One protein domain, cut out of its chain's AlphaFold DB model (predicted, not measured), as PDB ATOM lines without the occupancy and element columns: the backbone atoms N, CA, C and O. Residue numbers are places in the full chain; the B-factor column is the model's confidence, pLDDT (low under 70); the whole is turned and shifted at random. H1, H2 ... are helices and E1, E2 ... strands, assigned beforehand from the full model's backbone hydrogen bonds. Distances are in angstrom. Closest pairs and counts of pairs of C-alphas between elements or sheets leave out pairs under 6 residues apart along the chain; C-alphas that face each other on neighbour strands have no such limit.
ATOM      1  N   MET A 204      31.329 -19.389   4.162       77.81
ATOM      2  CA  MET A 204      30.048 -19.867   4.674       77.81
ATOM      3  C   MET A 204      30.183 -20.210   6.150       77.81
ATOM      4  O   MET A 204      31.269 -20.506   6.641       77.81
ATOM      5  N   ILE A 205      29.075 -20.164   6.873       90.75
ATOM      6  CA  ILE A 205      29.024 -20.493   8.292       90.75
ATOM      7  C   ILE A 205      28.497 -21.920   8.411       90.75
ATOM      8  O   ILE A 205      27.328 -22.180   8.136       90.75
ATOM      9  N   LEU A 206      29.357 -22.847   8.821       97.00
ATOM     10  CA  LEU A 206      28.979 -24.215   9.151       97.00
ATOM     11  C   LEU A 206      28.597 -24.287  10.631       97.00
ATOM     12  O   LEU A 206      29.430 -24.042  11.504       97.00
ATOM     13  N   ILE A 207      27.357 -24.670  10.916       98.50
ATOM     14  CA  ILE A 207      26.887 -25.022  12.256       98.50
ATOM     15  C   ILE A 207      26.936 -26.550  12.375       98.50
ATOM     16  O   ILE A 207      26.068 -27.236  11.820       98.50
ATOM     17  N   PRO A 208      27.945 -27.114  13.061       97.62
ATOM     18  CA  PRO A 208      28.049 -28.553  13.243       97.62
ATOM     19  C   PRO A 208      26.952 -29.069  14.178       97.62
ATOM     20  O   PRO A 208      26.547 -28.378  15.116       97.62
ATOM     21  N   MET A 209      26.472 -30.283  13.899       97.56
ATOM     22  CA  MET A 209      25.369 -30.925  14.623       97.56
ATOM     23  C   MET A 209      25.696 -32.371  15.026       97.56
ATOM     24  O   MET A 209      24.788 -33.124  15.390       97.56
ATOM     25  N   ASP A 210      26.972 -32.764  14.964       95.44
ATOM     26  CA  ASP A 210      27.505 -34.050  15.408       95.44
ATOM     27  C   ASP A 210      27.701 -34.092  16.931       95.44
ATOM     28  O   ASP A 210      27.657 -33.067  17.616       95.44
ATOM     29  N   ALA A 211      27.865 -35.290  17.490       94.25
ATOM     30  CA  ALA A 211      27.998 -35.467  18.933       94.25
ATOM     31  C   ALA A 211      29.180 -34.648  19.490       94.25
ATOM     32  O   ALA A 211      30.280 -34.687  18.953       94.25
ATOM     33  N   GLY A 212      28.941 -33.889  20.565       94.25
ATOM     34  CA  GLY A 212      29.949 -33.024  21.194       94.25
ATOM     35  C   GLY A 212      30.180 -31.671  20.509       94.25
ATOM     36  O   GLY A 212      30.869 -30.827  21.073       94.25
ATOM     37  N   SER A 213      29.581 -31.418  19.340       96.31
ATOM     38  CA  SER A 213      29.753 -30.144  18.622       96.31
ATOM     39  C   SER A 213      28.952 -28.978  19.215       96.31
ATOM     40  O   SER A 213      29.322 -27.818  19.033       96.31
ATOM     41  N   GLN A 214      27.880 -29.271  19.954       97.38
ATOM     42  CA  GLN A 214      27.005 -28.297  20.608       97.38
ATOM     43  C   GLN A 214      26.699 -28.728  22.047       97.38
ATOM     44  O   GLN A 214      26.724 -29.915  22.378       97.38
ATOM     45  N   SER A 215      26.334 -27.765  22.896       96.44
ATOM     46  CA  SER A 215      25.657 -28.061  24.167       96.44
ATOM     47  C   SER A 215      24.219 -28.545  23.919       96.44
ATOM     48  O   SER A 215      23.664 -28.327  22.841       96.44
ATOM     49  N   GLU A 216      23.556 -29.138  24.919       90.75
ATOM     50  CA  GLU A 216      22.150 -29.572  24.779       90.75
ATOM     51  C   GLU A 216      21.201 -28.436  24.358       90.75
ATOM     52  O   GLU A 216      20.261 -28.636  23.583       90.75
ATOM     53  N   THR A 217      21.453 -27.224  24.860       96.00
ATOM     54  CA  THR A 217      20.699 -26.026  24.465       96.00
ATOM     55  C   THR A 217      21.176 -25.495  23.112       96.00
ATOM     56  O   THR A 217      20.350 -25.075  22.302       96.00
ATOM     57  N   GLY A 218      22.482 -25.571  22.829       97.56
ATOM     58  CA  GLY A 218      23.077 -25.183  21.548       97.56
ATOM     59  C   GLY A 218      22.485 -25.951  20.368       97.56
ATOM     60  O   GLY A 218      22.134 -25.339  19.366       97.56
ATOM     61  N   PHE A 219      22.241 -27.260  20.518       97.62
ATOM     62  CA  PHE A 219      21.562 -28.058  19.491       97.62
ATOM     63  C   PHE A 219      20.176 -27.518  19.140       97.62
ATOM     64  O   PHE A 219      19.837 -27.467  17.968       97.62
ATOM     65  N   GLN A 220      19.366 -27.118  20.122       97.81
ATOM     66  CA  GLN A 220      18.023 -26.585  19.860       97.81
ATOM     67  C   GLN A 220      18.096 -25.185  19.251       97.81
ATOM     68  O   GLN A 220      17.417 -24.872  18.275       97.81
ATOM     69  N   ARG A 221      18.971 -24.344  19.804       98.12
ATOM     70  CA  ARG A 221      19.158 -22.972  19.342       98.12
ATOM     71  C   ARG A 221      19.800 -22.876  17.963       98.12
ATOM     72  O   ARG A 221      19.550 -21.887  17.290       98.12
ATOM     73  N   ALA A 222      20.528 -23.894  17.505       98.50
ATOM     74  CA  ALA A 222      20.995 -23.987  16.124       98.50
ATOM     75  C   ALA A 222      19.824 -23.958  15.126       98.50
ATOM     76  O   ALA A 222      19.844 -23.161  14.193       98.50
ATOM     77  N   TYR A 223      18.753 -24.726  15.372       98.38
ATOM     78  CA  TYR A 223      17.524 -24.643  14.565       98.38
ATOM     79  C   TYR A 223      16.871 -23.264  14.681       98.38
ATOM     80  O   TYR A 223      16.343 -22.755  13.700       98.38
ATOM     81  N   GLY A 224      16.951 -22.640  15.858       97.62
ATOM     82  CA  GLY A 224      16.546 -21.254  16.080       97.62
ATOM     83  C   GLY A 224      17.275 -20.242  15.198       97.62
ATOM     84  O   GLY A 224      16.636 -19.378  14.605       97.62
ATOM     85  N   VAL A 225      18.601 -20.365  15.078       98.25
ATOM     86  CA  VAL A 225      19.427 -19.531  14.189       98.25
ATOM     87  C   VAL A 225      19.039 -19.763  12.731       98.25
ATOM     88  O   VAL A 225      18.848 -18.800  11.993       98.25
ATOM     89  N   VAL A 226      18.874 -21.023  12.318       97.69
ATOM     90  CA  VAL A 226      18.453 -21.364  10.950       97.69
ATOM     91  C   VAL A 226      17.080 -20.770  10.657       97.69
ATOM     92  O   VAL A 226      16.934 -20.055   9.674       97.69
ATOM     93  N   PHE A 227      16.100 -20.975  11.540       97.06
ATOM     94  CA  PHE A 227      14.760 -20.399  11.428       97.06
ATOM     95  C   PHE A 227      14.798 -18.870  11.380       97.06
ATOM     96  O   PHE A 227      14.074 -18.264  10.594       97.06
ATOM     97  N   TRP A 228      15.659 -18.242  12.190       95.81
ATOM     98  CA  TRP A 228      15.885 -16.802  12.152       95.81
ATOM     99  C   TRP A 228      16.422 -16.363  10.793       95.81
ATOM    100  O   TRP A 228      16.002 -15.312  10.340       95.81
ATOM    101  N   CYS A 229      17.269 -17.149  10.116       91.00
ATOM    102  CA  CYS A 229      17.791 -16.836   8.781       91.00
ATOM    103  C   CYS A 229      16.710 -16.860   7.688       91.00
ATOM    104  O   CYS A 229      16.757 -16.016   6.796       91.00
ATOM    105  N   LEU A 230      15.717 -17.745   7.780       87.75
ATOM    106  CA  LEU A 230      14.647 -17.903   6.783       87.75
ATOM    107  C   LEU A 230      13.739 -16.672   6.671       87.75
ATOM    108  O   LEU A 230      13.481 -16.007   7.672       87.75
ATOM    109  N   LYS A 231      13.225 -16.381   5.470       83.88
ATOM    110  CA  LYS A 231      12.360 -15.222   5.189       83.88
ATOM    111  C   LYS A 231      11.064 -15.262   5.998       83.88
ATOM    112  O   LYS A 231      10.459 -16.324   6.157       83.88
ATOM    113  N   ILE A 232      10.650 -14.103   6.511       84.06
ATOM    114  CA  ILE A 232       9.396 -13.921   7.258       84.06
ATOM    115  C   ILE A 232       8.183 -13.852   6.320       84.06
ATOM    116  O   ILE A 232       7.154 -14.475   6.602       84.06
ATOM    117  N   ASP A 233       8.322 -13.087   5.245       72.62
ATOM    118  CA  ASP A 233       7.370 -12.863   4.160       72.62
ATOM    119  C   ASP A 233       8.151 -12.472   2.889       72.62
ATOM    120  O   ASP A 233       9.385 -12.435   2.904       72.62
ATOM    121  N   ASP A 234       7.442 -12.174   1.802       66.88
ATOM    122  CA  ASP A 234       8.050 -11.809   0.517       66.88
ATOM    123  C   ASP A 234       8.869 -10.504   0.552       66.88
ATOM    124  O   ASP A 234       9.742 -10.300  -0.297       66.88
ATOM    125  N   ASN A 235       8.636  -9.630   1.537       67.81
ATOM    126  CA  ASN A 235       9.348  -8.359   1.689       67.81
ATOM    127  C   ASN A 235      10.612  -8.484   2.556       67.81
ATOM    128  O   ASN A 235      11.447  -7.576   2.563       67.81
ATOM    129  N   ASP A 236      10.774  -9.586   3.287       65.88
ATOM    130  CA  ASP A 236      11.957  -9.860   4.094       65.88
ATOM    131  C   ASP A 236      13.013 -10.611   3.264       65.88
ATOM    132  O   ASP A 236      12.806 -11.771   2.896       65.88
ATOM    133  N   PRO A 237      14.181 -10.003   2.971       60.88
ATOM    134  CA  PRO A 237      15.209 -10.649   2.155       60.88
ATOM    135  C   PRO A 237      15.799 -11.895   2.831       60.88
ATOM    136  O   PRO A 237      16.272 -12.798   2.137       60.88
ATOM    137  N   GLY A 238      15.740 -11.971   4.165       73.19
ATOM    138  CA  GLY A 238      16.338 -13.050   4.940       73.19
ATOM    139  C   GLY A 238      17.859 -13.163   4.785       73.19
ATOM    140  O   GLY A 238      18.518 -12.291   4.226       73.19
ATOM    141  N   TYR A 239      18.412 -14.270   5.280       76.38
ATOM    142  CA  TYR A 239      19.798 -14.690   5.042       76.38
ATOM    143  C   TYR A 239      19.804 -16.079   4.403       76.38
ATOM    144  O   TYR A 239      20.289 -17.054   4.977       76.38
ATOM    145  N   VAL A 240      19.164 -16.175   3.243       64.25
ATOM    146  CA  VAL A 240      18.852 -17.442   2.574       64.25
ATOM    147  C   VAL A 240      19.627 -17.592   1.263       64.25
ATOM    148  O   VAL A 240      20.067 -16.578   0.716       64.25
ATOM    149  N   PRO A 241      19.787 -18.819   0.734       58.03
ATOM    150  CA  PRO A 241      19.347 -20.109   1.290       58.03
ATOM    151  C   PRO A 241      20.076 -20.514   2.574       58.03
ATOM    152  O   PRO A 241      21.261 -20.241   2.756       58.03
ATOM    153  N   ALA A 242      19.356 -21.206   3.456       78.12
ATOM    154  CA  ALA A 242      19.963 -22.010   4.507       78.12
ATOM    155  C   ALA A 242      20.014 -23.466   4.037       78.12
ATOM    156  O   ALA A 242      18.981 -24.045   3.700       78.12
ATOM    157  N   TYR A 243      21.202 -24.066   4.019       80.56
ATOM    158  CA  TYR A 243      21.386 -25.444   3.576       80.56
ATOM    159  C   TYR A 243      21.371 -26.388   4.772       80.56
ATOM    160  O   TYR A 243      22.176 -26.251   5.696       80.56
ATOM    161  N   TRP A 244      20.482 -27.372   4.745       92.81
ATOM    162  CA  TRP A 244      20.450 -28.454   5.717       92.81
ATOM    163  C   TRP A 244      21.117 -29.697   5.129       92.81
ATOM    164  O   TRP A 244      20.661 -30.261   4.134       92.81
ATOM    165  N   LEU A 245      22.237 -30.093   5.733       90.88
ATOM    166  CA  LEU A 245      23.136 -31.120   5.221       90.88
ATOM    167  C   LEU A 245      22.826 -32.481   5.854       90.88
ATOM    168  O   LEU A 245      23.416 -32.859   6.873       90.88
ATOM    169  N   LEU A 246      21.878 -33.217   5.277       92.50
ATOM    170  CA  LEU A 246      21.387 -34.467   5.855       92.50
ATOM    171  C   LEU A 246      22.446 -35.572   5.782       92.50
ATOM    172  O   LEU A 246      23.199 -35.690   4.820       92.50
ATOM    173  N   GLY A 247      22.543 -36.374   6.841       90.81
ATOM    174  CA  GLY A 247      23.587 -37.389   7.006       90.81
ATOM    175  C   GLY A 247      24.998 -36.840   7.272       90.81
ATOM    176  O   GLY A 247      25.872 -37.607   7.672       90.81
ATOM    177  N   TYR A 248      25.238 -35.531   7.140       93.56
ATOM    178  CA  TYR A 248      26.565 -34.932   7.293       93.56
ATOM    179  C   TYR A 248      26.712 -34.191   8.616       93.56
ATOM    180  O   TYR A 248      25.959 -33.263   8.927       93.56
ATOM    181  N   ARG A 249      27.693 -34.629   9.418       94.38
ATOM    182  CA  ARG A 249      27.974 -34.092  10.760       94.38
ATOM    183  C   ARG A 249      26.704 -33.936  11.601       94.38
ATOM    184  O   ARG A 249      26.391 -32.861  12.102       94.38
ATOM    185  N   GLY A 250      25.933 -35.022  11.686       91.38
ATOM    186  CA  GLY A 250      24.692 -35.078  12.454       91.38
ATOM    187  C   GLY A 250      23.561 -34.201  11.911       91.38
ATOM    188  O   GLY A 250      22.630 -33.928  12.665       91.38
ATOM    189  N   GLY A 251      23.596 -33.782  10.643       94.25
ATOM    190  CA  GLY A 251      22.573 -32.914  10.052       94.25
ATOM    191  C   GLY A 251      22.921 -31.443  10.192       94.25
ATOM    192  O   GLY A 251      22.079 -30.665  10.636       94.25
ATOM    193  N   SER A 252      24.186 -31.110   9.945       97.06
ATOM    194  CA  SER A 252      24.719 -29.754  10.082       97.06
ATOM    195  C   SER A 252      24.033 -28.756   9.150       97.06
ATOM    196  O   SER A 252      23.390 -29.132   8.168       97.06
ATOM    197  N   PHE A 253      24.169 -27.472   9.470       97.94
ATOM    198  CA  PHE A 253      23.650 -26.391   8.638       97.94
ATOM    199  C   PHE A 253      24.795 -25.606   8.027       97.94
ATOM    200  O   PHE A 253      25.765 -25.300   8.716       97.94
ATOM    201  N   LEU A 254      24.666 -25.255   6.756       86.75
ATOM    202  CA  LEU A 254      25.589 -24.368   6.070       86.75
ATOM    203  C   LEU A 254      24.819 -23.107   5.675       86.75
ATOM    204  O   LEU A 254      23.802 -23.179   4.990       86.75
ATOM    205  N   LEU A 255      25.264 -21.963   6.178       84.19
ATOM    206  CA  LEU A 255      24.600 -20.670   6.025       84.19
ATOM    207  C   LEU A 255      25.511 -19.700   5.273       84.19
ATOM    208  O   LEU A 255      26.738 -19.827   5.318       84.19
ATOM    209  N   ASN A 256      24.917 -18.700   4.628       74.69
ATOM    210  CA  ASN A 256      25.679 -17.602   4.041       74.69
ATOM    211  C   ASN A 256      26.503 -16.881   5.113       74.69
ATOM    212  O   ASN A 256      26.094 -16.774   6.270       74.69
ATOM    213  N   TYR A 257      27.682 -16.391   4.739       79.88
ATOM    214  CA  TYR A 257      28.472 -15.579   5.650       79.88
ATOM    215  C   TYR A 257      27.859 -14.186   5.791       79.88
ATOM    216  O   TYR A 257      27.844 -13.409   4.842       79.88
ATOM    217  N   ASP A 258      27.401 -13.871   6.999       83.31
ATOM    218  CA  ASP A 258      26.979 -12.532   7.397       83.31
ATOM    219  C   ASP A 258      27.330 -12.305   8.876       83.31
ATOM    220  O   ASP A 258      27.214 -13.208   9.716       83.31
ATOM    221  N   GLN A 259      27.762 -11.090   9.214       87.31
ATOM    222  CA  GLN A 259      28.089 -10.718  10.593       87.31
ATOM    223  C   GLN A 259      26.872 -10.801  11.522       87.31
ATOM    224  O   GLN A 259      27.014 -11.169  12.689       87.31
ATOM    225  N   ALA A 260      25.671 -10.530  11.018       90.50
ATOM    226  CA  ALA A 260      24.436 -10.645  11.779       90.50
ATOM    227  C   ALA A 260      24.118 -12.106  12.144       90.50
ATOM    228  O   ALA A 260      23.636 -12.372  13.249       90.50
ATOM    229  N   ILE A 261      24.452 -13.072  11.275       93.75
ATOM    230  CA  ILE A 261      24.333 -14.502  11.602       93.75
ATOM    231  C   ILE A 261      25.319 -14.862  12.714       93.75
ATOM    232  O   ILE A 261      24.921 -15.484  13.695       93.75
ATOM    233  N   ILE A 262      26.578 -14.422  12.617       95.00
ATOM    234  CA  ILE A 262      27.600 -14.661  13.650       95.00
ATOM    235  C   ILE A 262      27.160 -14.104  15.011       95.00
ATOM    236  O   ILE A 262      27.227 -14.798  16.029       95.00
ATOM    237  N   GLN A 263      26.668 -12.864  15.041       95.69
ATOM    238  CA  GLN A 263      26.151 -12.238  16.260       95.69
ATOM    239  C   GLN A 263      24.962 -13.016  16.834       95.69
ATOM    240  O   GLN A 263      24.880 -13.209  18.050       95.69
ATOM    241  N   THR A 264      24.079 -13.518  15.969       95.94
ATOM    242  CA  THR A 264      22.940 -14.347  16.376       95.94
ATOM    243  C   THR A 264      23.406 -15.688  16.942       95.94
ATOM    244  O   THR A 264      22.973 -16.045  18.036       95.94
ATOM    245  N   CYS A 265      24.349 -16.384  16.293       97.94
ATOM    246  CA  CYS A 265      24.979 -17.601  16.818       97.94
ATOM    247  C   CYS A 265      25.561 -17.370  18.217       97.94
ATOM    248  O   CYS A 265      25.252 -18.121  19.141       97.94
ATOM    249  N   ASN A 266      26.328 -16.291  18.402       97.50
ATOM    250  CA  ASN A 266      26.922 -15.935  19.694       97.50
ATOM    251  C   ASN A 266      25.847 -15.652  20.761       97.50
ATOM    252  O   ASN A 266      25.898 -16.212  21.853       97.50
ATOM    253  N   SER A 267      24.833 -14.843  20.434       95.81
ATOM    254  CA  SER A 267      23.698 -14.527  21.322       95.81
ATOM    255  C   SER A 267      22.881 -15.765  21.709       95.81
ATOM    256  O   SER A 267      22.264 -15.831  22.780       95.81
ATOM    257  N   TYR A 268      22.852 -16.762  20.828       96.81
ATOM    258  CA  TYR A 268      22.153 -18.019  21.033       96.81
ATOM    259  C   TYR A 268      23.066 -19.068  21.702       96.81
ATOM    260  O   TYR A 268      22.560 -20.054  22.231       96.81
ATOM    261  N   GLY A 269      24.381 -18.851  21.787       97.44
ATOM    262  CA  GLY A 269      25.331 -19.838  22.310       97.44
ATOM    263  C   GLY A 269      25.465 -21.064  21.400       97.44
ATOM    264  O   GLY A 269      25.523 -22.191  21.889       97.44
ATOM    265  N   VAL A 270      25.434 -20.839  20.084       98.62
ATOM    266  CA  VAL A 270      25.584 -21.858  19.038       98.62
ATOM    267  C   VAL A 270      27.014 -21.821  18.515       98.62
ATOM    268  O   VAL A 270      27.484 -20.780  18.057       98.62
ATOM    269  N   ASN A 271      27.693 -22.967  18.558       98.38
ATOM    270  CA  ASN A 271      29.026 -23.111  17.987       98.38
ATOM    271  C   ASN A 271      28.940 -23.123  16.458       98.38
ATOM    272  O   ASN A 271      28.040 -23.739  15.888       98.38
ATOM    273  N   TYR A 272      29.895 -22.484  15.795       98.25
ATOM    274  CA  TYR A 272      29.988 -22.454  14.339       98.25
ATOM    275  C   TYR A 272      31.450 -22.443  13.891       98.25
ATOM    276  O   TYR A 272      32.370 -22.228  14.680       98.25
ATOM    277  N   THR A 273      31.668 -22.679  12.606       96.81
ATOM    278  CA  THR A 273      32.964 -22.533  11.950       96.81
ATOM    279  C   THR A 273      32.766 -21.765  10.656       96.81
ATOM    280  O   THR A 273      31.828 -22.044   9.913       96.81
ATOM    281  N   VAL A 274      33.635 -20.796  10.383       93.44
ATOM    282  CA  VAL A 274      33.659 -20.131   9.079       93.44
ATOM    283  C   VAL A 274      34.474 -21.010   8.137       93.44
ATOM    284  O   VAL A 274      35.653 -21.254   8.374       93.44
ATOM    285  N   VAL A 275      33.820 -21.540   7.108       80.75
ATOM    286  CA  VAL A 275      34.458 -22.299   6.034       80.75
ATOM    287  C   VAL A 275      34.864 -21.300   4.970       80.75
ATOM    288  O   VAL A 275      33.998 -20.642   4.401       80.75
ATOM    289  N   GLU A 276      36.162 -21.181   4.723       77.94
ATOM    290  CA  GLU A 276      36.727 -20.257   3.740       77.94
ATOM    291  C   GLU A 276      37.233 -21.022   2.513       77.94
ATOM    292  O   GLU A 276      37.742 -22.141   2.624       77.94
ATOM    293  N   GLY A 277      37.115 -20.404   1.342       53.59
ATOM    294  CA  GLY A 277      37.581 -20.953   0.075       53.59
ATOM    295  C   GLY A 277      36.528 -21.807  -0.635       53.59
ATOM    296  O   GLY A 277      35.871 -22.672  -0.051       53.59
ATOM    297  N   ARG A 278      36.401 -21.577  -1.947       51.34
ATOM    298  CA  ARG A 278      35.421 -22.243  -2.819       51.34
ATOM    299  C   ARG A 278      35.534 -23.765  -2.767       51.34
ATOM    300  O   ARG A 278      34.516 -24.444  -2.685       51.34
ATOM    301  N   ASP A 279      36.760 -24.281  -2.782       50.53
ATOM    302  CA  ASP A 279      37.027 -25.721  -2.841       50.53
ATOM    303  C   ASP A 279      36.582 -26.436  -1.562       50.53
ATOM    304  O   ASP A 279      36.000 -27.516  -1.632       50.53
ATOM    305  N   ASN A 280      36.765 -25.808  -0.397       60.78
ATOM    306  CA  ASN A 280      36.327 -26.359   0.888       60.78
ATOM    307  C   ASN A 280      34.797 -26.395   0.992       60.78
ATOM    308  O   ASN A 280      34.223 -27.392   1.428       60.78
ATOM    309  N   ILE A 281      34.126 -25.327   0.550       61.66
ATOM    310  CA  ILE A 281      32.661 -25.265   0.493       61.66
ATOM    311  C   ILE A 281      32.121 -26.312  -0.493       61.66
ATOM    312  O   ILE A 281      31.194 -27.057  -0.170       61.66
ATOM    313  N   GLN A 282      32.732 -26.426  -1.673       51.06
ATOM    314  CA  GLN A 282      32.338 -27.403  -2.685       51.06
ATOM    315  C   GLN A 282      32.575 -28.845  -2.216       51.06
ATOM    316  O   GLN A 282      31.750 -29.713  -2.494       51.06
ATOM    317  N   ALA A 283      33.659 -29.114  -1.482       64.19
ATOM    318  CA  ALA A 283      33.928 -30.428  -0.905       64.19
ATOM    319  C   ALA A 283      32.827 -30.860   0.074       64.19
ATOM    320  O   ALA A 283      32.429 -32.025   0.063       64.19
ATOM    321  N   ILE A 284      32.286 -29.923   0.864       67.69
ATOM    322  CA  ILE A 284      31.121 -30.183   1.717       67.69
ATOM    323  C   ILE A 284      29.919 -30.545   0.843       67.69
ATOM    324  O   ILE A 284      29.378 -31.631   1.003       67.69
ATOM    325  N   PHE A 285      29.533 -29.714  -0.130       61.78
ATOM    326  CA  PHE A 285      28.387 -30.029  -0.995       61.78
ATOM    327  C   PHE A 285      28.530 -31.377  -1.719       61.78
ATOM    328  O   PHE A 285      27.581 -32.159  -1.739       61.78
ATOM    329  N   ASN A 286      29.718 -31.691  -2.242       57.28
ATOM    330  CA  ASN A 286      30.001 -32.966  -2.904       57.28
ATOM    331  C   ASN A 286      29.845 -34.166  -1.963       57.28
ATOM    332  O   ASN A 286      29.374 -35.213  -2.394       57.28
ATOM    333  N   ALA A 287      30.229 -34.024  -0.691       72.06
ATOM    334  CA  ALA A 287      30.109 -35.091   0.299       72.06
ATOM    335  C   ALA A 287      28.656 -35.365   0.720       72.06
ATOM    336  O   ALA A 287      28.358 -36.457   1.199       72.06
ATOM    337  N   VAL A 288      27.766 -34.380   0.576       71.81
ATOM    338  CA  VAL A 288      26.377 -34.465   1.057       71.81
ATOM    339  C   VAL A 288      25.385 -34.790  -0.058       71.81
ATOM    340  O   VAL A 288      24.400 -35.482   0.195       71.81
ATOM    341  N   ASN A 289      25.636 -34.314  -1.281       63.53
ATOM    342  CA  ASN A 289      24.792 -34.522  -2.461       63.53
ATOM    343  C   ASN A 289      24.410 -36.014  -2.631       63.53
ATOM    344  O   ASN A 289      25.299 -36.866  -2.556       63.53
ATOM    345  N   PRO A 290      23.121 -36.367  -2.837       62.03
ATOM    346  CA  PRO A 290      21.938 -35.515  -3.065       62.03
ATOM    347  C   PRO A 290      21.180 -35.057  -1.818       62.03
ATOM    348  O   PRO A 290      20.104 -34.482  -1.926       62.03
ATOM    349  N   ASN A 291      21.724 -35.260  -0.624       77.25
ATOM    350  CA  ASN A 291      20.996 -35.086   0.631       77.25
ATOM    351  C   ASN A 291      21.078 -33.653   1.195       77.25
ATOM    352  O   ASN A 291      21.166 -33.452   2.407       77.25
ATOM    353  N   VAL A 292      21.088 -32.646   0.320       74.12
ATOM    354  CA  VAL A 292      21.100 -31.227   0.700       74.12
ATOM    355  C   VAL A 292      19.695 -30.668   0.530       74.12
ATOM    356  O   VAL A 292      19.170 -30.656  -0.580       74.12
ATOM    357  N   LEU A 293      19.092 -30.182   1.617       77.38
ATOM    358  CA  LEU A 293      17.832 -29.441   1.547       77.38
ATOM    359  C   LEU A 293      18.093 -27.941   1.610       77.38
ATOM    360  O   LEU A 293      18.765 -27.459   2.520       77.38
ATOM    361  N   GLU A 294      17.515 -27.201   0.671       76.25
ATOM    362  CA  GLU A 294      17.555 -25.742   0.668       76.25
ATOM    363  C   GLU A 294      16.297 -25.170   1.313       76.25
ATOM    364  O   GLU A 294      15.174 -25.445   0.888       76.25
ATOM    365  N   LEU A 295      16.485 -24.343   2.335       78.25
ATOM    366  CA  LEU A 295      15.408 -23.709   3.078       78.25
ATOM    367  C   LEU A 295      15.417 -22.203   2.797       78.25
ATOM    368  O   LEU A 295      16.455 -21.543   2.899       78.25
ATOM    369  N   TYR A 296      14.244 -21.655   2.471       76.19
ATOM    370  CA  TYR A 296      14.080 -20.239   2.122       76.19
ATOM    371  C   TYR A 296      13.078 -19.528   3.027       76.19
ATOM    372  O   TYR A 296      13.383 -18.484   3.592       76.19
ATOM    373  N   ASN A 297      11.885 -20.087   3.191       82.88
ATOM    374  CA  ASN A 297      10.796 -19.416   3.892       82.88
ATOM    375  C   ASN A 297      10.563 -20.079   5.235       82.88
ATOM    376  O   ASN A 297      10.555 -21.303   5.327       82.88
ATOM    377  N   ARG A 298      10.357 -19.290   6.286       90.50
ATOM    378  CA  ARG A 298      10.050 -19.872   7.590       90.50
ATOM    379  C   ARG A 298       8.593 -20.357   7.621       90.50
ATOM    380  O   ARG A 298       7.697 -19.661   7.132       90.50
ATOM    381  N   PRO A 299       8.295 -21.496   8.259       93.88
ATOM    382  CA  PRO A 299       6.920 -21.899   8.490       93.88
ATOM    383  C   PRO A 299       6.245 -20.965   9.490       93.88
ATOM    384  O   PRO A 299       6.823 -20.590  10.511       93.88
ATOM    385  N   ARG A 300       4.974 -20.648   9.234       94.38
ATOM    386  CA  ARG A 300       4.089 -20.004  10.205       94.38
ATOM    387  C   ARG A 300       3.484 -21.114  11.062       94.38
ATOM    388  O   ARG A 300       2.828 -22.006  10.522       94.38
ATOM    389  N   ILE A 301       3.736 -21.070  12.369       97.69
ATOM    390  CA  ILE A 301       3.445 -22.160  13.313       97.69
ATOM    391  C   ILE A 301       2.228 -21.807  14.169       97.69
ATOM    392  O   ILE A 301       2.272 -20.844  14.932       97.69
ATOM    393  N   ALA A 302       1.169 -22.604  14.081       97.69
ATOM    394  CA  ALA A 302       0.055 -22.592  15.020       97.69
ATOM    395  C   ALA A 302       0.261 -23.651  16.105       97.69
ATOM    396  O   ALA A 302       0.699 -24.763  15.817       97.69
ATOM    397  N   VAL A 303      -0.112 -23.323  17.340       97.44
ATOM    398  CA  VAL A 303      -0.127 -24.268  18.460       97.44
ATOM    399  C   VAL A 303      -1.541 -24.357  19.006       97.44
ATOM    400  O   VAL A 303      -2.141 -23.332  19.330       97.44
ATOM    401  N   TYR A 304      -2.045 -25.582  19.125       94.50
ATOM    402  CA  TYR A 304      -3.275 -25.901  19.828       94.50
ATOM    403  C   TYR A 304      -2.971 -26.901  20.949       94.50
ATOM    404  O   TYR A 304      -2.730 -28.087  20.712       94.50
ATOM    405  N   SER A 305      -2.972 -26.387  22.177       89.50
ATOM    406  CA  SER A 305      -2.661 -27.134  23.393       89.50
ATOM    407  C   SER A 305      -3.615 -26.743  24.515       89.50
ATOM    408  O   SER A 305      -3.938 -25.562  24.672       89.50
ATOM    409  N   SER A 306      -4.073 -27.732  25.281       78.31
ATOM    410  CA  SER A 306      -5.039 -27.550  26.376       78.31
ATOM    411  C   SER A 306      -4.400 -27.514  27.775       78.31
ATOM    412  O   SER A 306      -5.109 -27.567  28.780       78.31
ATOM    413  N   GLN A 307      -3.067 -27.457  27.850       78.31
ATOM    414  CA  GLN A 307      -2.332 -27.302  29.110       78.31
ATOM    415  C   GLN A 307      -2.293 -25.844  29.569       78.31
ATOM    416  O   GLN A 307      -2.279 -24.948  28.736       78.31
ATOM    417  N   ASP A 308      -2.209 -25.591  30.875       73.81
ATOM    418  CA  ASP A 308      -2.063 -24.224  31.396       73.81
ATOM    419  C   ASP A 308      -0.657 -23.662  31.105       73.81
ATOM    420  O   ASP A 308      -0.515 -22.563  30.568       73.81
ATOM    421  N   ASP A 309       0.381 -24.456  31.376       84.31
ATOM    422  CA  ASP A 309       1.783 -24.114  31.115       84.31
ATOM    423  C   ASP A 309       2.206 -24.456  29.675       84.31
ATOM    424  O   ASP A 309       1.552 -25.285  29.029       84.31
ATOM    425  N   PRO A 310       3.298 -23.855  29.148       89.44
ATOM    426  CA  PRO A 310       3.863 -24.234  27.858       89.44
ATOM    427  C   PRO A 310       4.124 -25.735  27.778       89.44
ATOM    428  O   PRO A 310       4.854 -26.298  28.604       89.44
ATOM    429  N   ASP A 311       3.555 -26.379  26.766       90.81
ATOM    430  CA  ASP A 311       3.746 -27.804  26.568       90.81
ATOM    431  C   ASP A 311       5.189 -28.149  26.136       90.81
ATOM    432  O   ASP A 311       5.968 -27.262  25.787       90.81
ATOM    433  N   PRO A 312       5.604 -29.428  26.153       92.88
ATOM    434  CA  PRO A 312       6.969 -29.815  25.805       92.88
ATOM    435  C   PRO A 312       7.428 -29.374  24.405       92.88
ATOM    436  O   PRO A 312       8.602 -29.053  24.233       92.88
ATOM    437  N   VAL A 313       6.538 -29.295  23.408       95.62
ATOM    438  CA  VAL A 313       6.883 -28.751  22.084       95.62
ATOM    439  C   VAL A 313       7.034 -27.237  22.154       95.62
ATOM    440  O   VAL A 313       8.012 -26.708  21.628       95.62
ATOM    441  N   GLU A 314       6.137 -26.535  22.846       96.88
ATOM    442  CA  GLU A 314       6.283 -25.100  23.105       96.88
ATOM    443  C   GLU A 314       7.593 -24.789  23.837       96.88
ATOM    444  O   GLU A 314       8.297 -23.862  23.449       96.88
ATOM    445  N   GLN A 315       7.986 -25.588  24.830       96.31
ATOM    446  CA  GLN A 315       9.261 -25.441  25.539       96.31
ATOM    447  C   GLN A 315      10.460 -25.603  24.599       96.31
ATOM    448  O   GLN A 315      11.432 -24.848  24.705       96.31
ATOM    449  N   VAL A 316      10.399 -26.548  23.655       97.56
ATOM    450  CA  VAL A 316      11.430 -26.720  22.621       97.56
ATOM    451  C   VAL A 316      11.482 -25.503  21.694       97.56
ATOM    452  O   VAL A 316      12.568 -24.971  21.453       97.56
ATOM    453  N   LEU A 317      10.330 -25.007  21.228       97.94
ATOM    454  CA  LEU A 317      10.245 -23.799  20.397       97.94
ATOM    455  C   LEU A 317      10.779 -22.566  21.136       97.94
ATOM    456  O   LEU A 317      11.578 -21.813  20.582       97.94
ATOM    457  N   GLN A 318      10.403 -22.383  22.403       97.31
ATOM    458  CA  GLN A 318      10.858 -21.276  23.243       97.31
ATOM    459  C   GLN A 318      12.359 -21.350  23.521       97.31
ATOM    460  O   GLN A 318      13.063 -20.343  23.412       97.31
ATOM    461  N   THR A 319      12.885 -22.546  23.797       97.44
ATOM    462  CA  THR A 319      14.325 -22.769  23.982       97.44
ATOM    463  C   THR A 319      15.104 -22.445  22.709       97.44
ATOM    464  O   THR A 319      16.161 -21.809  22.783       97.44
ATOM    465  N   ALA A 320      14.560 -22.826  21.549       97.75
ATOM    466  CA  ALA A 320      15.086 -22.485  20.231       97.75
ATOM    467  C   ALA A 320      14.820 -21.022  19.822       97.75
ATOM    468  O   ALA A 320      15.353 -20.579  18.811       97.75
ATOM    469  N   ARG A 321      14.050 -20.249  20.602       97.06
ATOM    470  CA  ARG A 321      13.635 -18.867  20.293       97.06
ATOM    471  C   ARG A 321      12.860 -18.745  18.970       97.06
ATOM    472  O   ARG A 321      13.028 -17.777  18.230       97.06
ATOM    473  N   ILE A 322      12.010 -19.727  18.677       97.44
ATOM    474  CA  ILE A 322      11.132 -19.752  17.503       97.44
ATOM    475  C   ILE A 322       9.761 -19.168  17.894       97.44
ATOM    476  O   ILE A 322       9.123 -19.681  18.820       97.44
ATOM    477  N   PRO A 323       9.296 -18.082  17.247       96.44
ATOM    478  CA  PRO A 323       7.984 -17.502  17.517       96.44
ATOM    479  C   PRO A 323       6.861 -18.362  16.922       96.44
ATOM    480  O   PRO A 323       6.998 -18.915  15.832       96.44
ATOM    481  N   TYR A 324       5.732 -18.442  17.624       97.12
ATOM    482  CA  TYR A 324       4.548 -19.188  17.193       97.12
ATOM    483  C   TYR A 324       3.252 -18.444  17.526       97.12
ATOM    484  O   TYR A 324       3.255 -17.422  18.220       97.12
ATOM    485  N   GLY A 325       2.142 -18.940  16.980       95.88
ATOM    486  CA  GLY A 325       0.854 -18.266  17.007       95.88
ATOM    487  C   GLY A 325       0.911 -16.936  16.262       95.88
ATOM    488  O   GLY A 325       1.676 -16.758  15.313       95.88
ATOM    489  N   THR A 326       0.144 -15.965  16.741       94.75
ATOM    490  CA  THR A 326       0.095 -14.611  16.174       94.75
ATOM    491  C   THR A 326       1.434 -13.875  16.240       94.75
ATOM    492  O   THR A 326       1.679 -12.996  15.420       94.75
ATOM    493  N   TYR A 327       2.323 -14.247  17.167       95.56
ATOM    494  CA  TYR A 327       3.682 -13.704  17.238       95.56
ATOM    495  C   TYR A 327       4.587 -14.235  16.123       95.56
ATOM    496  O   TYR A 327       5.480 -13.534  15.660       95.56
ATOM    497  N   GLY A 328       4.334 -15.453  15.637       92.62
ATOM    498  CA  GLY A 328       5.029 -16.024  14.480       92.62
ATOM    499  C   GLY A 328       4.593 -15.438  13.134       92.62
ATOM    500  O   GLY A 328       5.271 -15.658  12.128       92.62
ATOM    501  N   LEU A 329       3.487 -14.690  13.093       92.12
ATOM    502  CA  LEU A 329       2.991 -14.069  11.866       92.12
ATOM    503  C   LEU A 329       3.810 -12.818  11.493       92.12
ATOM    504  O   LEU A 329       4.384 -12.169  12.373       92.12
ATOM    505  N   PRO A 330       3.875 -12.458  10.199       87.50
ATOM    506  CA  PRO A 330       4.394 -11.166   9.770       87.50
ATOM    507  C   PRO A 330       3.605 -10.002  10.395       87.50
ATOM    508  O   PRO A 330       2.377 -10.094  10.506       87.50
ATOM    509  N   PRO A 331       4.257  -8.879  10.747       84.25
ATOM    510  CA  PRO A 331       3.567  -7.697  11.272       84.25
ATOM    511  C   PRO A 331       2.503  -7.122  10.329       84.25
ATOM    512  O   PRO A 331       1.541  -6.518  10.794       84.25
ATOM    513  N   ALA A 332       2.659  -7.329   9.015       82.44
ATOM    514  CA  ALA A 332       1.669  -6.943   8.010       82.44
ATOM    515  C   ALA A 332       0.347  -7.726   8.138       82.44
ATOM    516  O   ALA A 332      -0.708  -7.217   7.774       82.44
ATOM    517  N   ILE A 333       0.395  -8.946   8.684       80.81
ATOM    518  CA  ILE A 333      -0.769  -9.825   8.855       80.81
ATOM    519  C   ILE A 333      -1.399  -9.643  10.239       80.81
ATOM    520  O   ILE A 333      -2.617  -9.725  10.386       80.81
ATOM    521  N   HIS A 334      -0.589  -9.406  11.275       87.19
ATOM    522  CA  HIS A 334      -1.085  -9.250  12.639       87.19
ATOM    523  C   HIS A 334      -0.207  -8.289  13.449       87.19
ATOM    524  O   HIS A 334       1.015  -8.381  13.417       87.19
ATOM    525  N   SER A 335      -0.814  -7.417  14.261       88.00
ATOM    526  CA  SER A 335      -0.091  -6.411  15.066       88.00
ATOM    527  C   SER A 335       0.872  -7.017  16.096       88.00
ATOM    528  O   SER A 335       1.906  -6.434  16.414       88.00
ATOM    529  N   ASN A 336       0.562  -8.216  16.595       90.31
ATOM    530  CA  ASN A 336       1.472  -9.003  17.431       90.31
ATOM    531  C   ASN A 336       2.627  -9.655  16.640       90.31
ATOM    532  O   ASN A 336       3.434 -10.332  17.259       90.31
ATOM    533  N   GLY A 337       2.744  -9.482  15.324       91.00
ATOM    534  CA  GLY A 337       3.759 -10.151  14.512       91.00
ATOM    535  C   GLY A 337       5.202  -9.811  14.904       91.00
ATOM    536  O   GLY A 337       5.499  -8.720  15.403       91.00
ATOM    537  N   TRP A 338       6.108 -10.767  14.704       91.12
ATOM    538  CA  TRP A 338       7.533 -10.625  15.013       91.12
ATOM    539  C   TRP A 338       8.343 -10.159  13.800       91.12
ATOM    540  O   TRP A 338       8.147 -10.654  12.689       91.12
ATOM    541  N   THR A 339       9.316  -9.276  14.037       86.38
ATOM    542  CA  THR A 339      10.325  -8.850  13.057       86.38
ATOM    543  C   THR A 339      11.701  -9.394  13.414       86.38
ATOM    544  O   THR A 339      12.053  -9.512  14.586       86.38
ATOM    545  N   ARG A 340      12.535  -9.625  12.398       86.00
ATOM    546  CA  ARG A 340      13.919 -10.104  12.550       86.00
ATOM    547  C   ARG A 340      14.797  -9.234  13.453       86.00
ATOM    548  O   ARG A 340      15.720  -9.742  14.085       86.00
ATOM    549  N   THR A 341      14.502  -7.937  13.507       84.75
ATOM    550  CA  THR A 341      15.211  -6.933  14.312       84.75
ATOM    551  C   THR A 341      14.764  -6.899  15.776       84.75
ATOM    552  O   THR A 341      15.439  -6.287  16.601       84.75
ATOM    553  N   ALA A 342      13.643  -7.538  16.123       85.75
ATOM    554  CA  ALA A 342      13.132  -7.569  17.485       85.75
ATOM    555  C   ALA A 342      13.748  -8.719  18.293       85.75
ATOM    556  O   ALA A 342      13.831  -9.862  17.838       85.75
ATOM    557  N   ASN A 343      14.081  -8.437  19.554       90.12
ATOM    558  CA  ASN A 343      14.466  -9.475  20.505       90.12
ATOM    559  C   ASN A 343      13.313 -10.466  20.708       90.12
ATOM    560  O   ASN A 343      12.165 -10.068  20.916       90.12
ATOM    561  N   TYR A 344      13.629 -11.760  20.676       94.62
ATOM    562  CA  TYR A 344      12.651 -12.808  20.941       94.62
ATOM    563  C   TYR A 344      12.045 -12.660  22.346       94.62
ATOM    564  O   TYR A 344      12.776 -12.567  23.332       94.62
ATOM    565  N   ASN A 345      10.712 -12.697  22.439       95.06
ATOM    566  CA  ASN A 345       9.977 -12.683  23.694       95.06
ATOM    567  C   ASN A 345       8.944 -13.822  23.732       95.06
ATOM    568  O   ASN A 345       7.919 -13.759  23.053       95.06
ATOM    569  N   ALA A 346       9.197 -14.829  24.572       94.62
ATOM    570  CA  ALA A 346       8.309 -15.977  24.752       94.62
ATOM    571  C   ALA A 346       6.905 -15.586  25.244       94.62
ATOM    572  O   ALA A 346       5.937 -16.240  24.875       94.62
ATOM    573  N   SER A 347       6.763 -14.497  26.011       94.12
ATOM    574  CA  SER A 347       5.464 -14.074  26.558       94.12
ATOM    575  C   SER A 347       4.490 -13.558  25.495       94.12
ATOM    576  O   SER A 347       3.325 -13.320  25.802       94.12
ATOM    577  N   ARG A 348       4.967 -13.310  24.269       95.06
ATOM    578  CA  ARG A 348       4.130 -12.900  23.132       95.06
ATOM    579  C   ARG A 348       3.617 -14.084  22.323       95.06
ATOM    580  O   ARG A 348       2.673 -13.901  21.555       95.06
ATOM    581  N   CYS A 349       4.228 -15.260  22.470       96.06
ATOM    582  CA  CYS A 349       3.729 -16.475  21.847       96.06
ATOM    583  C   CYS A 349       2.349 -16.818  22.411       96.06
ATOM    584  O   CYS A 349       2.106 -16.698  23.610       96.06
TER     585      CYS A 349
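This is residues 204 to 349 of the 896 residues of an uncharacterized protein of Candidatus Ozemobacter sibiricus (UniProt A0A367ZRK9). A strongly twisted sheet of five strands, with H1 packed over one face and H3 off the other, makes one end of the domain; E6, the short helix H4 and the long stretch 320 to 349, which has no named element, make the other end. H1 sits between the two ends, with H2 at its side. The 146 printed residues hold four named helices and six named strands in the order E1 H1 E2 E3 H2 E4 H3 E5 E6 H4, with under half of the residues in named elements, and the class is mixed. The sheet's order is E4 E1 E3 E2 E5, all antiparallel. The whole is compact, with a radius of gyration of the C-alphas of 15.7 A and spans of 49 by 33 by 28 A.

E1, residues 204 to 207, begins at C-alpha 204, (30.048, -19.867, 4.674). H1, residues 216 to 229, is 20.9 A long. E2 is residues 242 to 245 and E3 residues 252 to 256, 13.6 A. H2, residues 259 to 268, is 14.1 A long. E4 is residues 273 to 276; H3, residues 278 to 288, is 15.7 A long. E5 is residues 292 to 295 and E6 residues 301 to 305, 12.8 A. H4, residues 312 to 319, 10.3 A, ends at C-alpha 319, (14.325, -22.769, 23.982).

In the sheet, N 206 and O 273 of E1 and E4 are 2.8 A apart, N 205 and O 255 of E1 and E3 2.8 A, N 243 and O 254 of the hairpin E2 and E3 2.9 A, and N 244 and O 293 of E2 and E5 2.8 A, each within hydrogen-bond range. H1 is on the sheet at a height of 10.3 A, over E3 and E2; its closest C-alphas to E2 are Val 226 and Ala 242, 6.6 A. H3 is on the opposite face, at a height of 5.1 A, beside the strands and over none of them; this gives three layers, helices on both faces of a sheet. E1, H1, E2 and E3, H2, E4 are split strand-helix-strand units, each with one strand between its two, and both crossovers are right-handed. H2 only grazes the sheet, with residues 261 to 265, and touches H1 at a shallow tilt of 33 degrees, only just short of steep, opposite ways; their closest C-alphas are Arg 221 and Tyr 268, 6.0 A. H1 touches H4 with residues 217 to 221 alone, only just about perpendicular at 71 degrees; the closest C-alphas are Arg 221 and Thr 319, 6.7 A. H4 is not on the sheet, and E6 pairs with no named strand. Every O i to N i+4 pair is within hydrogen-bond range in H2, H3 and H4, and 8 of 10 in H1.

The C-alphas of Asp 279 and Asp 308, the two farthest apart, are 52.0 A apart. The printed part has no cut, and the link from H1 to E2, 12 residues, is long. Mean pLDDT of the printed part is 86.9; residues 234 to 237, 240 to 241, 277 to 286 and 289 to 290 are under 70.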